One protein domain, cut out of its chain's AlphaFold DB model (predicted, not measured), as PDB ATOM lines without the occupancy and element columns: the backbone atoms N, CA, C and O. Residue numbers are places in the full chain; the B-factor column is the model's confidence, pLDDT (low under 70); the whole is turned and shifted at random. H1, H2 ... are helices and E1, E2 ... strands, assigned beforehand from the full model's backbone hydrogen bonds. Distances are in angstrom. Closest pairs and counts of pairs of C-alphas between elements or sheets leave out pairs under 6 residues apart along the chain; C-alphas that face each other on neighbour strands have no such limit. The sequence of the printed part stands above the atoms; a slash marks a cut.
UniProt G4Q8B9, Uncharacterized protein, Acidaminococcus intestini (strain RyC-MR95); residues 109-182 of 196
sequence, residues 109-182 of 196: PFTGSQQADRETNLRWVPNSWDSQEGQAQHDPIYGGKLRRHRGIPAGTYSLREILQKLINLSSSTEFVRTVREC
ATOM      1  N   PRO A 109     135.587 147.822  65.979       81.81
ATOM      2  CA  PRO A 109     136.868 147.840  66.661       81.81
ATOM      3  C   PRO A 109     136.990 149.122  67.490       81.81
ATOM      4  O   PRO A 109     136.797 150.226  66.984       81.81
ATOM      5  N   PHE A 110     137.358 148.979  68.760       80.50
ATOM      6  CA  PHE A 110     137.611 150.100  69.657       80.50
ATOM      7  C   PHE A 110     139.052 150.077  70.157       80.50
ATOM      8  O   PHE A 110     139.591 149.041  70.557       80.50
ATOM      9  N   THR A 111     139.670 151.255  70.183       77.31
ATOM     10  CA  THR A 111     140.938 151.471  70.877       77.31
ATOM     11  C   THR A 111     140.665 151.729  72.353       77.31
ATOM     12  O   THR A 111     139.793 152.528  72.691       77.31
ATOM     13  N   GLY A 112     141.418 151.070  73.230       72.06
ATOM     14  CA  GLY A 112     141.266 151.232  74.672       72.06
ATOM     15  C   GLY A 112     141.617 152.642  75.147       72.06
ATOM     16  O   GLY A 112     142.288 153.410  74.453       72.06
ATOM     17  N   SER A 113     141.191 152.969  76.367       76.69
ATOM     18  CA  SER A 113     141.548 154.236  77.013       76.69
ATOM     19  C   SER A 113     143.069 154.435  77.065       76.69
ATOM     20  O   SER A 113     143.802 153.564  77.536       76.69
ATOM     21  N   GLN A 114     143.530 155.620  76.643       73.94
ATOM     22  CA  GLN A 114     144.934 156.041  76.769       73.94
ATOM     23  C   GLN A 114     145.313 156.433  78.205       73.94
ATOM     24  O   GLN A 114     146.490 156.562  78.532       73.94
ATOM     25  N   GLN A 115     144.324 156.646  79.073       72.62
ATOM     26  CA  GLN A 115     144.560 156.977  80.474       72.62
ATOM     27  C   GLN A 115     144.747 155.686  81.274       72.62
ATOM     28  O   GLN A 115     143.894 154.800  81.216       72.62
ATOM     29  N   ALA A 116     145.867 155.591  81.990       77.25
ATOM     30  CA  ALA A 116     146.161 154.485  82.895       77.25
ATOM     31  C   ALA A 116     145.282 154.531  84.152       77.25
ATOM     32  O   ALA A 116     144.761 155.592  84.512       77.25
ATOM     33  N   ASP A 117     145.178 153.388  84.829       83.88
ATOM     34  CA  ASP A 117     144.618 153.302  86.173       83.88
ATOM     35  C   ASP A 117     145.390 154.231  87.111       83.88
ATOM     36  O   ASP A 117     146.616 154.362  87.021       83.88
ATOM     37  N   ARG A 118     144.666 154.922  87.989       86.19
ATOM     38  CA  ARG A 118     145.265 155.825  88.974       86.19
ATOM     39  C   ARG A 118     144.674 155.564  90.340       86.19
ATOM     40  O   ARG A 118     143.480 155.331  90.472       86.19
ATOM     41  N   GLU A 119     145.513 155.684  91.353       89.44
ATOM     42  CA  GLU A 119     145.108 155.580  92.745       89.44
ATOM     43  C   GLU A 119     145.651 156.787  93.506       89.44
ATOM     44  O   GLU A 119     146.781 157.224  93.277       89.44
ATOM     45  N   THR A 120     144.836 157.344  94.399       89.62
ATOM     46  CA  THR A 120     145.277 158.357  95.358       89.62
ATOM     47  C   THR A 120     144.748 158.027  96.740       89.62
ATOM     48  O   THR A 120     143.582 157.665  96.901       89.62
ATOM     49  N   ASN A 121     145.594 158.193  97.753       88.19
ATOM     50  CA  ASN A 121     145.164 158.103  99.141       88.19
ATOM     51  C   ASN A 121     144.353 159.349  99.508       88.19
ATOM     52  O   ASN A 121     144.656 160.464  99.071       88.19
ATOM     53  N   LEU A 122     143.320 159.153 100.312       85.69
ATOM     54  CA  LEU A 122     142.457 160.204 100.815       85.69
ATOM     55  C   LEU A 122     142.922 160.595 102.209       85.69
ATOM     56  O   LEU A 122     143.063 159.755 103.094       85.69
ATOM     57  N   ARG A 123     143.141 161.895 102.397       77.56
ATOM     58  CA  ARG A 123     143.523 162.460 103.694       77.56
ATOM     59  C   ARG A 123     142.354 162.507 104.681       77.56
ATOM     60  O   ARG A 123     142.572 162.482 105.884       77.56
ATOM     61  N   TRP A 124     141.130 162.585 104.165       77.06
ATOM     62  CA  TRP A 124     139.900 162.640 104.947       77.06
ATOM     63  C   TRP A 124     138.974 161.507 104.526       77.06
ATOM     64  O   TRP A 124     138.914 161.162 103.345       77.06
ATOM     65  N   VAL A 125     138.260 160.945 105.498       74.31
ATOM     66  CA  VAL A 125     137.326 159.832 105.307       74.31
ATOM     67  C   VAL A 125     136.073 160.363 104.587       74.31
ATOM     68  O   VAL A 125     135.403 161.240 105.131       74.31
ATOM     69  N   PRO A 126     135.745 159.884 103.373       77.75
ATOM     70  CA  PRO A 126     134.465 160.133 102.722       77.75
ATOM     71  C   PRO A 126     133.289 159.618 103.553       77.75
ATOM     72  O   PRO A 126     133.413 158.671 104.329       77.75
ATOM     73  N   ASN A 127     132.115 160.200 103.319       82.31
ATOM     74  CA  ASN A 127     130.880 159.807 104.003       82.31
ATOM     75  C   ASN A 127     130.287 158.486 103.474       82.31
ATOM     76  O   ASN A 127     129.392 157.923 104.100       82.31
ATOM     77  N   SER A 128     130.757 158.000 102.323       87.44
ATOM     78  CA  SER A 128     130.281 156.784 101.661       87.44
ATOM     79  C   SER A 128     131.416 156.096 100.907       87.44
ATOM     80  O   SER A 128     132.322 156.760 100.404       87.44
ATOM     81  N   TRP A 129     131.330 154.773 100.806       87.81
ATOM     82  CA  TRP A 129     132.320 153.923 100.151       87.81
ATOM     83  C   TRP A 129     131.637 153.017  99.136       87.81
ATOM     84  O   TRP A 129     130.559 152.495  99.419       87.81
ATOM     85  N   ASP A 130     132.285 152.812  97.995       89.31
ATOM     86  CA  ASP A 130     131.807 151.916  96.941       89.31
ATOM     87  C   ASP A 130     132.276 150.474  97.185       89.31
ATOM     88  O   ASP A 130     131.581 149.515  96.856       89.31
ATOM     89  N   SER A 131     133.452 150.310  97.800       89.00
ATOM     90  CA  SER A 131     134.030 149.004  98.124       89.00
ATOM     91  C   SER A 131     134.948 149.063  99.352       89.00
ATOM     92  O   SER A 131     135.283 150.140  99.858       89.00
ATOM     93  N   GLN A 132     135.343 147.892  99.862       88.88
ATOM     94  CA  GLN A 132     136.271 147.754 100.985       88.88
ATOM     95  C   GLN A 132     137.370 146.741 100.657       88.88
ATOM     96  O   GLN A 132     137.092 145.654 100.155       88.88
ATOM     97  N   GLU A 133     138.607 147.084 101.003       88.94
ATOM     98  CA  GLU A 133     139.782 146.224 100.885       88.94
ATOM     99  C   GLU A 133     140.429 145.996 102.248       88.94
ATOM    100  O   GLU A 133     140.534 146.914 103.063       88.94
ATOM    101  N   GLY A 134     140.913 144.776 102.467       81.19
ATOM    102  CA  GLY A 134     141.491 144.357 103.739       81.19
ATOM    103  C   GLY A 134     140.448 143.839 104.729       81.19
ATOM    104  O   GLY A 134     139.241 144.074 104.609       81.19
ATOM    105  N   GLN A 135     140.939 143.091 105.707       76.06
ATOM    106  CA  GLN A 135     140.163 142.560 106.818       76.06
ATOM    107  C   GLN A 135     140.942 142.818 108.100       76.06
ATOM    108  O   GLN A 135     142.170 142.788 108.094       76.06
ATOM    109  N   ALA A 136     140.214 143.088 109.176       74.06
ATOM    110  CA  ALA A 136     140.765 143.189 110.512       74.06
ATOM    111  C   ALA A 136     139.973 142.262 111.430       74.06
ATOM    112  O   ALA A 136     138.741 142.284 111.442       74.06
ATOM    113  N   GLN A 137     140.700 141.418 112.142       69.38
ATOM    114  CA  GLN A 137     140.255 140.541 113.208       69.38
ATOM    115  C   GLN A 137     140.262 141.274 114.564       69.38
ATOM    116  O   GLN A 137     139.407 140.978 115.398       69.38
ATOM    117  N   HIS A 138     141.168 142.243 114.760       72.69
ATOM    118  CA  HIS A 138     141.245 143.127 115.940       72.69
ATOM    119  C   HIS A 138     141.084 144.620 115.569       72.69
ATOM    120  O   HIS A 138     140.495 144.925 114.532       72.69
ATOM    121  N   ASP A 139     141.540 145.544 116.429       78.19
ATOM    122  CA  ASP A 139     141.343 147.000 116.326       78.19
ATOM    123  C   ASP A 139     141.652 147.551 114.914       78.19
ATOM    124  O   ASP A 139     142.818 147.625 114.506       78.19
ATOM    125  N   PRO A 140     140.619 147.946 114.140       76.62
ATOM    126  CA  PRO A 140     140.793 148.307 112.740       76.62
ATOM    127  C   PRO A 140     141.191 149.776 112.567       76.62
ATOM    128  O   PRO A 140     140.483 150.685 113.008       76.62
ATOM    129  N   ILE A 141     142.251 150.021 111.795       79.38
ATOM    130  CA  ILE A 141     142.528 151.333 111.206       79.38
ATOM    131  C   ILE A 141     141.798 151.445 109.874       79.38
ATOM    132  O   ILE A 141     141.915 150.582 108.998       79.38
ATOM    133  N   TYR A 142     141.105 152.566 109.692       81.44
ATOM    134  CA  TYR A 142     140.446 152.898 108.439       81.44
ATOM    135  C   TYR A 142     141.221 153.970 107.681       81.44
ATOM    136  O   TYR A 142     141.415 155.083 108.162       81.44
ATOM    137  N   GLY A 143     141.614 153.626 106.460       84.06
ATOM    138  CA  GLY A 143     142.124 154.551 105.458       84.06
ATOM    139  C   GLY A 143     141.160 154.683 104.285       84.06
ATOM    140  O   GLY A 143     140.176 153.946 104.166       84.06
ATOM    141  N   GLY A 144     141.464 155.629 103.403       88.38
ATOM    142  CA  GLY A 144     140.679 155.891 102.210       88.38
ATOM    143  C   GLY A 144     141.514 155.975 100.963       88.38
ATOM    144  O   GLY A 144     142.594 156.564 100.982       88.38
ATOM    145  N   LYS A 145     140.984 155.450  99.862       90.62
ATOM    146  CA  LYS A 145     141.577 155.602  98.539       90.62
ATOM    147  C   LYS A 145     140.514 155.956  97.517       90.62
ATOM    148  O   LYS A 145     139.391 155.467  97.585       90.62
ATOM    149  N   LEU A 146     140.884 156.800  96.565       89.88
ATOM    150  CA  LEU A 146     140.130 157.005  95.340       89.88
ATOM    151  C   LEU A 146     140.873 156.276  94.228       89.88
ATOM    152  O   LEU A 146     142.011 156.632  93.896       89.88
ATOM    153  N   ARG A 147     140.227 155.259  93.664       89.69
ATOM    154  CA  ARG A 147     140.741 154.525  92.515       89.69
ATOM    155  C   ARG A 147     139.982 154.953  91.277       89.69
ATOM    156  O   ARG A 147     138.763 155.079  91.281       89.69
ATOM    157  N   ARG A 148     140.725 155.204  90.213       87.44
ATOM    158  CA  ARG A 148     140.190 155.440  88.885       87.44
ATOM    159  C   ARG A 148     140.587 154.275  88.002       87.44
ATOM    160  O   ARG A 148     141.775 154.092  87.735       87.44
ATOM    161  N   HIS A 149     139.588 153.537  87.552       83.62
ATOM    162  CA  HIS A 149     139.754 152.437  86.621       83.62
ATOM    163  C   HIS A 149     139.874 152.959  85.196       83.62
ATOM    164  O   HIS A 149     139.240 153.943  84.794       83.62
ATOM    165  N   ARG A 150     140.682 152.265  84.407       79.38
ATOM    166  CA  ARG A 150     140.734 152.412  82.964       79.38
ATOM    167  C   ARG A 150     139.344 152.122  82.405       79.38
ATOM    168  O   ARG A 150     138.642 151.223  82.862       79.38
ATOM    169  N   GLY A 151     138.957 152.904  81.399       79.38
ATOM    170  CA  GLY A 151     137.725 152.662  80.654       79.38
ATOM    171  C   GLY A 151     137.749 151.327  79.905       79.38
ATOM    172  O   GLY A 151     138.594 150.461  80.127       79.38
ATOM    173  N   ILE A 152     136.830 151.174  78.957       81.25
ATOM    174  CA  ILE A 152     136.674 149.926  78.208       81.25
ATOM    175  C   ILE A 152     138.006 149.533  77.531       81.25
ATOM    176  O   ILE A 152     138.631 150.384  76.883       81.25
ATOM    177  N   PRO A 153     138.478 148.282  77.706       81.12
ATOM    178  CA  PRO A 153     139.715 147.823  77.087       81.12
ATOM    179  C   PRO A 153     139.618 147.824  75.558       81.12
ATOM    180  O   PRO A 153     138.533 147.846  74.984       81.12
ATOM    181  N   ALA A 154     140.775 147.812  74.892       83.38
ATOM    182  CA  ALA A 154     140.819 147.681  73.440       83.38
ATOM    183  C   ALA A 154     140.255 146.318  73.022       83.38
ATOM    184  O   ALA A 154     140.542 145.303  73.662       83.38
ATOM    185  N   GLY A 155     139.489 146.289  71.938       85.12
ATOM    186  CA  GLY A 155     138.877 145.057  71.465       85.12
ATOM    187  C   GLY A 155     137.825 145.295  70.398       85.12
ATOM    188  O   GLY A 155     137.492 146.431  70.062       85.12
ATOM    189  N   THR A 156     137.310 144.193  69.863       86.12
ATOM    190  CA  THR A 156     136.126 144.212  69.002       86.12
ATOM    191  C   THR A 156     134.924 143.877  69.865       86.12
ATOM    192  O   THR A 156     134.952 142.877  70.580       86.12
ATOM    193  N   TYR A 157     133.899 144.719  69.811       84.75
ATOM    194  CA  TYR A 157     132.671 144.542  70.581       84.75
ATOM    195  C   TYR A 157     131.468 144.670  69.663       84.75
ATOM    196  O   TYR A 157     131.489 145.479  68.727       84.75
ATOM    197  N   SER A 158     130.412 143.917  69.957       87.69
ATOM    198  CA  SER A 158     129.099 144.228  69.405       87.69
ATOM    199  C   SER A 158     128.570 145.544  69.988       87.69
ATOM    200  O   SER A 158     128.966 145.970  71.081       87.69
ATOM    201  N   LEU A 159     127.644 146.195  69.284       84.81
ATOM    202  CA  LEU A 159     126.984 147.404  69.776       84.81
ATOM    203  C   LEU A 159     126.293 147.160  71.132       84.81
ATOM    204  O   LEU A 159     126.354 148.012  72.017       84.81
ATOM    205  N   ARG A 160     125.678 145.989  71.340       84.38
ATOM    206  CA  ARG A 160     125.081 145.637  72.638       84.38
ATOM    207  C   ARG A 160     126.139 145.518  73.731       84.38
ATOM    208  O   ARG A 160     125.955 146.061  74.819       84.38
ATOM    209  N   GLU A 161     127.238 144.823  73.453       85.31
ATOM    210  CA  GLU A 161     128.313 144.609  74.423       85.31
ATOM    211  C   GLU A 161     128.965 145.922  74.851       85.31
ATOM    212  O   GLU A 161     129.185 146.137  76.046       85.31
ATOM    213  N   ILE A 162     129.250 146.818  73.901       86.81
ATOM    214  CA  ILE A 162     129.870 148.105  74.220       86.81
ATOM    215  C   ILE A 162     128.914 149.004  75.007       86.81
ATOM    216  O   ILE A 162     129.329 149.598  76.000       86.81
ATOM    217  N   LEU A 163     127.626 149.050  74.644       85.94
ATOM    218  CA  LEU A 163     126.625 149.821  75.385       85.94
ATOM    219  C   LEU A 163     126.458 149.293  76.814       85.94
ATOM    220  O   LEU A 163     126.461 150.082  77.756       85.94
ATOM    221  N   GLN A 164     126.400 147.972  77.003       85.38
ATOM    222  CA  GLN A 164     126.320 147.383  78.340       85.38
ATOM    223  C   GLN A 164     127.573 147.683  79.171       85.38
ATOM    224  O   GLN A 164     127.470 148.001  80.356       85.38
ATOM    225  N   LYS A 165     128.763 147.628  78.560       85.12
ATOM    226  CA  LYS A 165     130.013 148.005  79.229       85.12
ATOM    227  C   LYS A 165     130.022 149.480  79.627       85.12
ATOM    228  O   LYS A 165     130.460 149.780  80.731       85.12
ATOM    229  N   LEU A 166     129.515 150.380  78.781       83.00
ATOM    230  CA  LEU A 166     129.399 151.809  79.093       83.00
ATOM    231  C   LEU A 166     128.419 152.074  80.242       83.00
ATOM    232  O   LEU A 166     128.722 152.883  81.112       83.00
ATOM    233  N   ILE A 167     127.282 151.374  80.279       84.06
ATOM    234  CA  ILE A 167     126.315 151.470  81.384       84.06
ATOM    235  C   ILE A 167     126.962 151.013  82.700       84.06
ATOM    236  O   ILE A 167     126.875 151.711  83.711       84.06
ATOM    237  N   ASN A 168     127.662 149.875  82.681       79.06
ATOM    238  CA  ASN A 168     128.340 149.350  83.868       79.06
ATOM    239  C   ASN A 168     129.490 150.263  84.332       79.06
ATOM    240  O   ASN A 168     129.712 150.398  85.528       79.06
ATOM    241  N   LEU A 169     130.191 150.915  83.399       76.50
ATOM    242  CA  LEU A 169     131.259 151.889  83.661       76.50
ATOM    243  C   LEU A 169     130.747 153.330  83.808       76.50
ATOM    244  O   LEU A 169     131.543 154.264  83.696       76.50
ATOM    245  N   SER A 170     129.445 153.532  84.055       68.75
ATOM    246  CA  SER A 170     128.828 154.860  84.245       68.75
ATOM    247  C   SER A 170     129.607 155.762  85.214       68.75
ATOM    248  O   SER A 170     129.585 156.985  85.073       68.75
ATOM    249  N   SER A 171     130.367 155.154  86.128       70.50
ATOM    250  CA  SER A 171     131.474 155.754  86.863       70.50
ATOM    251  C   SER A 171     132.782 155.001  86.577       70.50
ATOM    252  O   SER A 171     132.829 153.775  86.648       70.50
ATOM    253  N   SER A 172     133.867 155.737  86.302       77.50
ATOM    254  CA  SER A 172     135.234 155.176  86.224       77.50
ATOM    255  C   SER A 172     136.011 155.323  87.533       77.50
ATOM    256  O   SER A 172     137.209 155.058  87.577       77.50
ATOM    257  N   THR A 173     135.352 155.793  88.590       86.38
ATOM    258  CA  THR A 173     135.963 156.084  89.886       86.38
ATOM    259  C   THR A 173     135.253 155.332  90.996       86.38
ATOM    260  O   THR A 173     134.027 155.263  90.997       86.38
ATOM    261  N   GLU A 174     136.016 154.826  91.954       88.88
ATOM    262  CA  GLU A 174     135.503 154.178  93.158       88.88
ATOM    263  C   GLU A 174     136.211 154.722  94.403       88.88
ATOM    264  O   GLU A 174     137.434 154.920  94.425       88.88
ATOM    265  N   PHE A 175     135.433 154.965  95.453       90.62
ATOM    266  CA  PHE A 175     135.925 155.205  96.801       90.62
ATOM    267  C   PHE A 175     136.103 153.863  97.509       90.62
ATOM    268  O   PHE A 175     135.128 153.188  97.840       90.62
ATOM    269  N   VAL A 176     137.353 153.501  97.789       91.12
ATOM    270  CA  VAL A 176     137.717 152.242  98.445       91.12
ATOM    271  C   VAL A 176     138.097 152.502  99.894       91.12
ATOM    272  O   VAL A 176     139.049 153.240 100.180       91.12
ATOM    273  N   ARG A 177     137.380 151.861 100.816       89.75
ATOM    274  CA  ARG A 177     137.742 151.845 102.234       89.75
ATOM    275  C   ARG A 177     138.851 150.829 102.441       89.75
ATOM    276  O   ARG A 177     138.640 149.644 102.211       89.75
ATOM    277  N   THR A 178     140.014 151.254 102.913       87.44
ATOM    278  CA  THR A 178     141.078 150.308 103.267       87.44
ATOM    279  C   THR A 178     141.048 150.031 104.756       87.44
ATOM    280  O   THR A 178     141.108 150.970 105.550       87.44
ATOM    281  N   VAL A 179     140.993 148.759 105.126       85.88
ATOM    282  CA  VAL A 179     141.058 148.296 106.510       85.88
ATOM    283  C   VAL A 179     142.407 147.642 106.742       85.88
ATOM    284  O   VAL A 179     142.844 146.807 105.949       85.88
ATOM    285  N   ARG A 180     143.078 148.043 107.815       79.38
ATOM    286  CA  ARG A 180     144.334 147.438 108.263       79.38
ATOM    287  C   ARG A 180     144.263 147.195 109.760       79.38
ATOM    288  O   ARG A 180     143.616 147.963 110.466       79.38
ATOM    289  N   GLU A 181     144.916 146.143 110.224       74.69
ATOM    290  CA  GLU A 181     145.076 145.899 111.656       74.69
ATOM    291  C   GLU A 181     146.211 146.746 112.216       74.69
ATOM    292  O   GLU A 181     147.263 146.885 111.587       74.69
ATOM    293  N   CYS A 182     145.997 147.290 113.411       67.00
ATOM    294  CA  CYS A 182     147.104 147.677 114.270       67.00
ATOM    295  C   CYS A 182     147.661 146.426 114.948       67.00
ATOM    296  O   CYS A 182     146.953 145.790 115.722       67.00
TER     297      CYS A 182
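Overview. This is residues 109 to 182 of the 196 residues of an uncharacterized protein of Acidaminococcus intestini (strain RyC-MR95) (UniProt G4Q8B9). The printed part is a loose rod with a strongly twisted sheet of four strands in one half and a small head at the other end, made of the helix H1, the short strand E4 and the first residues, 109 to 110. Residues 111 to 117, 149 to 154 and 169 to 172 run between head and sheet, and both faces of the sheet are free of H1. The 74 printed residues hold one named helix and five named strands, in the order E1, E2, E3, E4, H1, E5; the sheet is mixed, in the order E1, E3, E5, E2, and the class is mixed, helices and strands. The radius of gyration of the C-alphas is 16.1 A, and the C-alphas span 49 by 21 by 20 A.

Along the chain. E1 is residues 118 to 122, 12.9 A long from first to last C-alpha, and begins at C-alpha 118, (145.265, 155.825, 88.974). E2 is residues 131 to 133, 7.0 A. E3 is residues 140 to 148, 24.9 A. E4 is residues 155 to 158, 10.0 A. H1 is residues 159 to 168, 14.3 A, and begins at C-alpha 159, (126.984, 147.404, 69.776). E5 is residues 173 to 181, 25.7 A, and ends at C-alpha 181, (145.076, 145.899, 111.656).

Arrangement. E1, an edge strand, is antiparallel to E3 at 143 degrees between directions; C-alphas 121 and 145 face each other at 4.4 A, and N 122 and O 144 are within hydrogen-bond range at 2.8 A. E3 and E5, the inner strands, are antiparallel at 156 degrees; C-alphas 148 and 173 face each other at 4.4 A, and N 141 and O 180 are 2.8 A apart, within hydrogen-bond range. E5 and E2, the other edge strand, are parallel at 35 degrees; C-alphas 177 and 132 face each other at 4.5 A, with N 133 and O 177 within hydrogen-bond range at 2.8 A. From edge to edge the strands' lines turn by 85 degrees. E4 pairs with no named strand, but residues 109 to 110 pair antiparallel with its residues 155 to 156. E4 and H1 meet only through their link. H1 is not on the sheet, with 0 pairs of C-alphas within 10 A. In H1 every O i to N i+4 pair is within hydrogen-bond range.

Size, cuts and confidence. The two C-alphas farthest apart are those of Pro 109 and Asp 139, 49.9 A. The printed part has no cut. The links E4 to H1 and H1 to E5 are tight, those from E1 to E2, E2 to E3 and E3 to E4 are short, and no link is long. The mean pLDDT of the printed part is 82.2; residues 137, 170 and 182 are under 70.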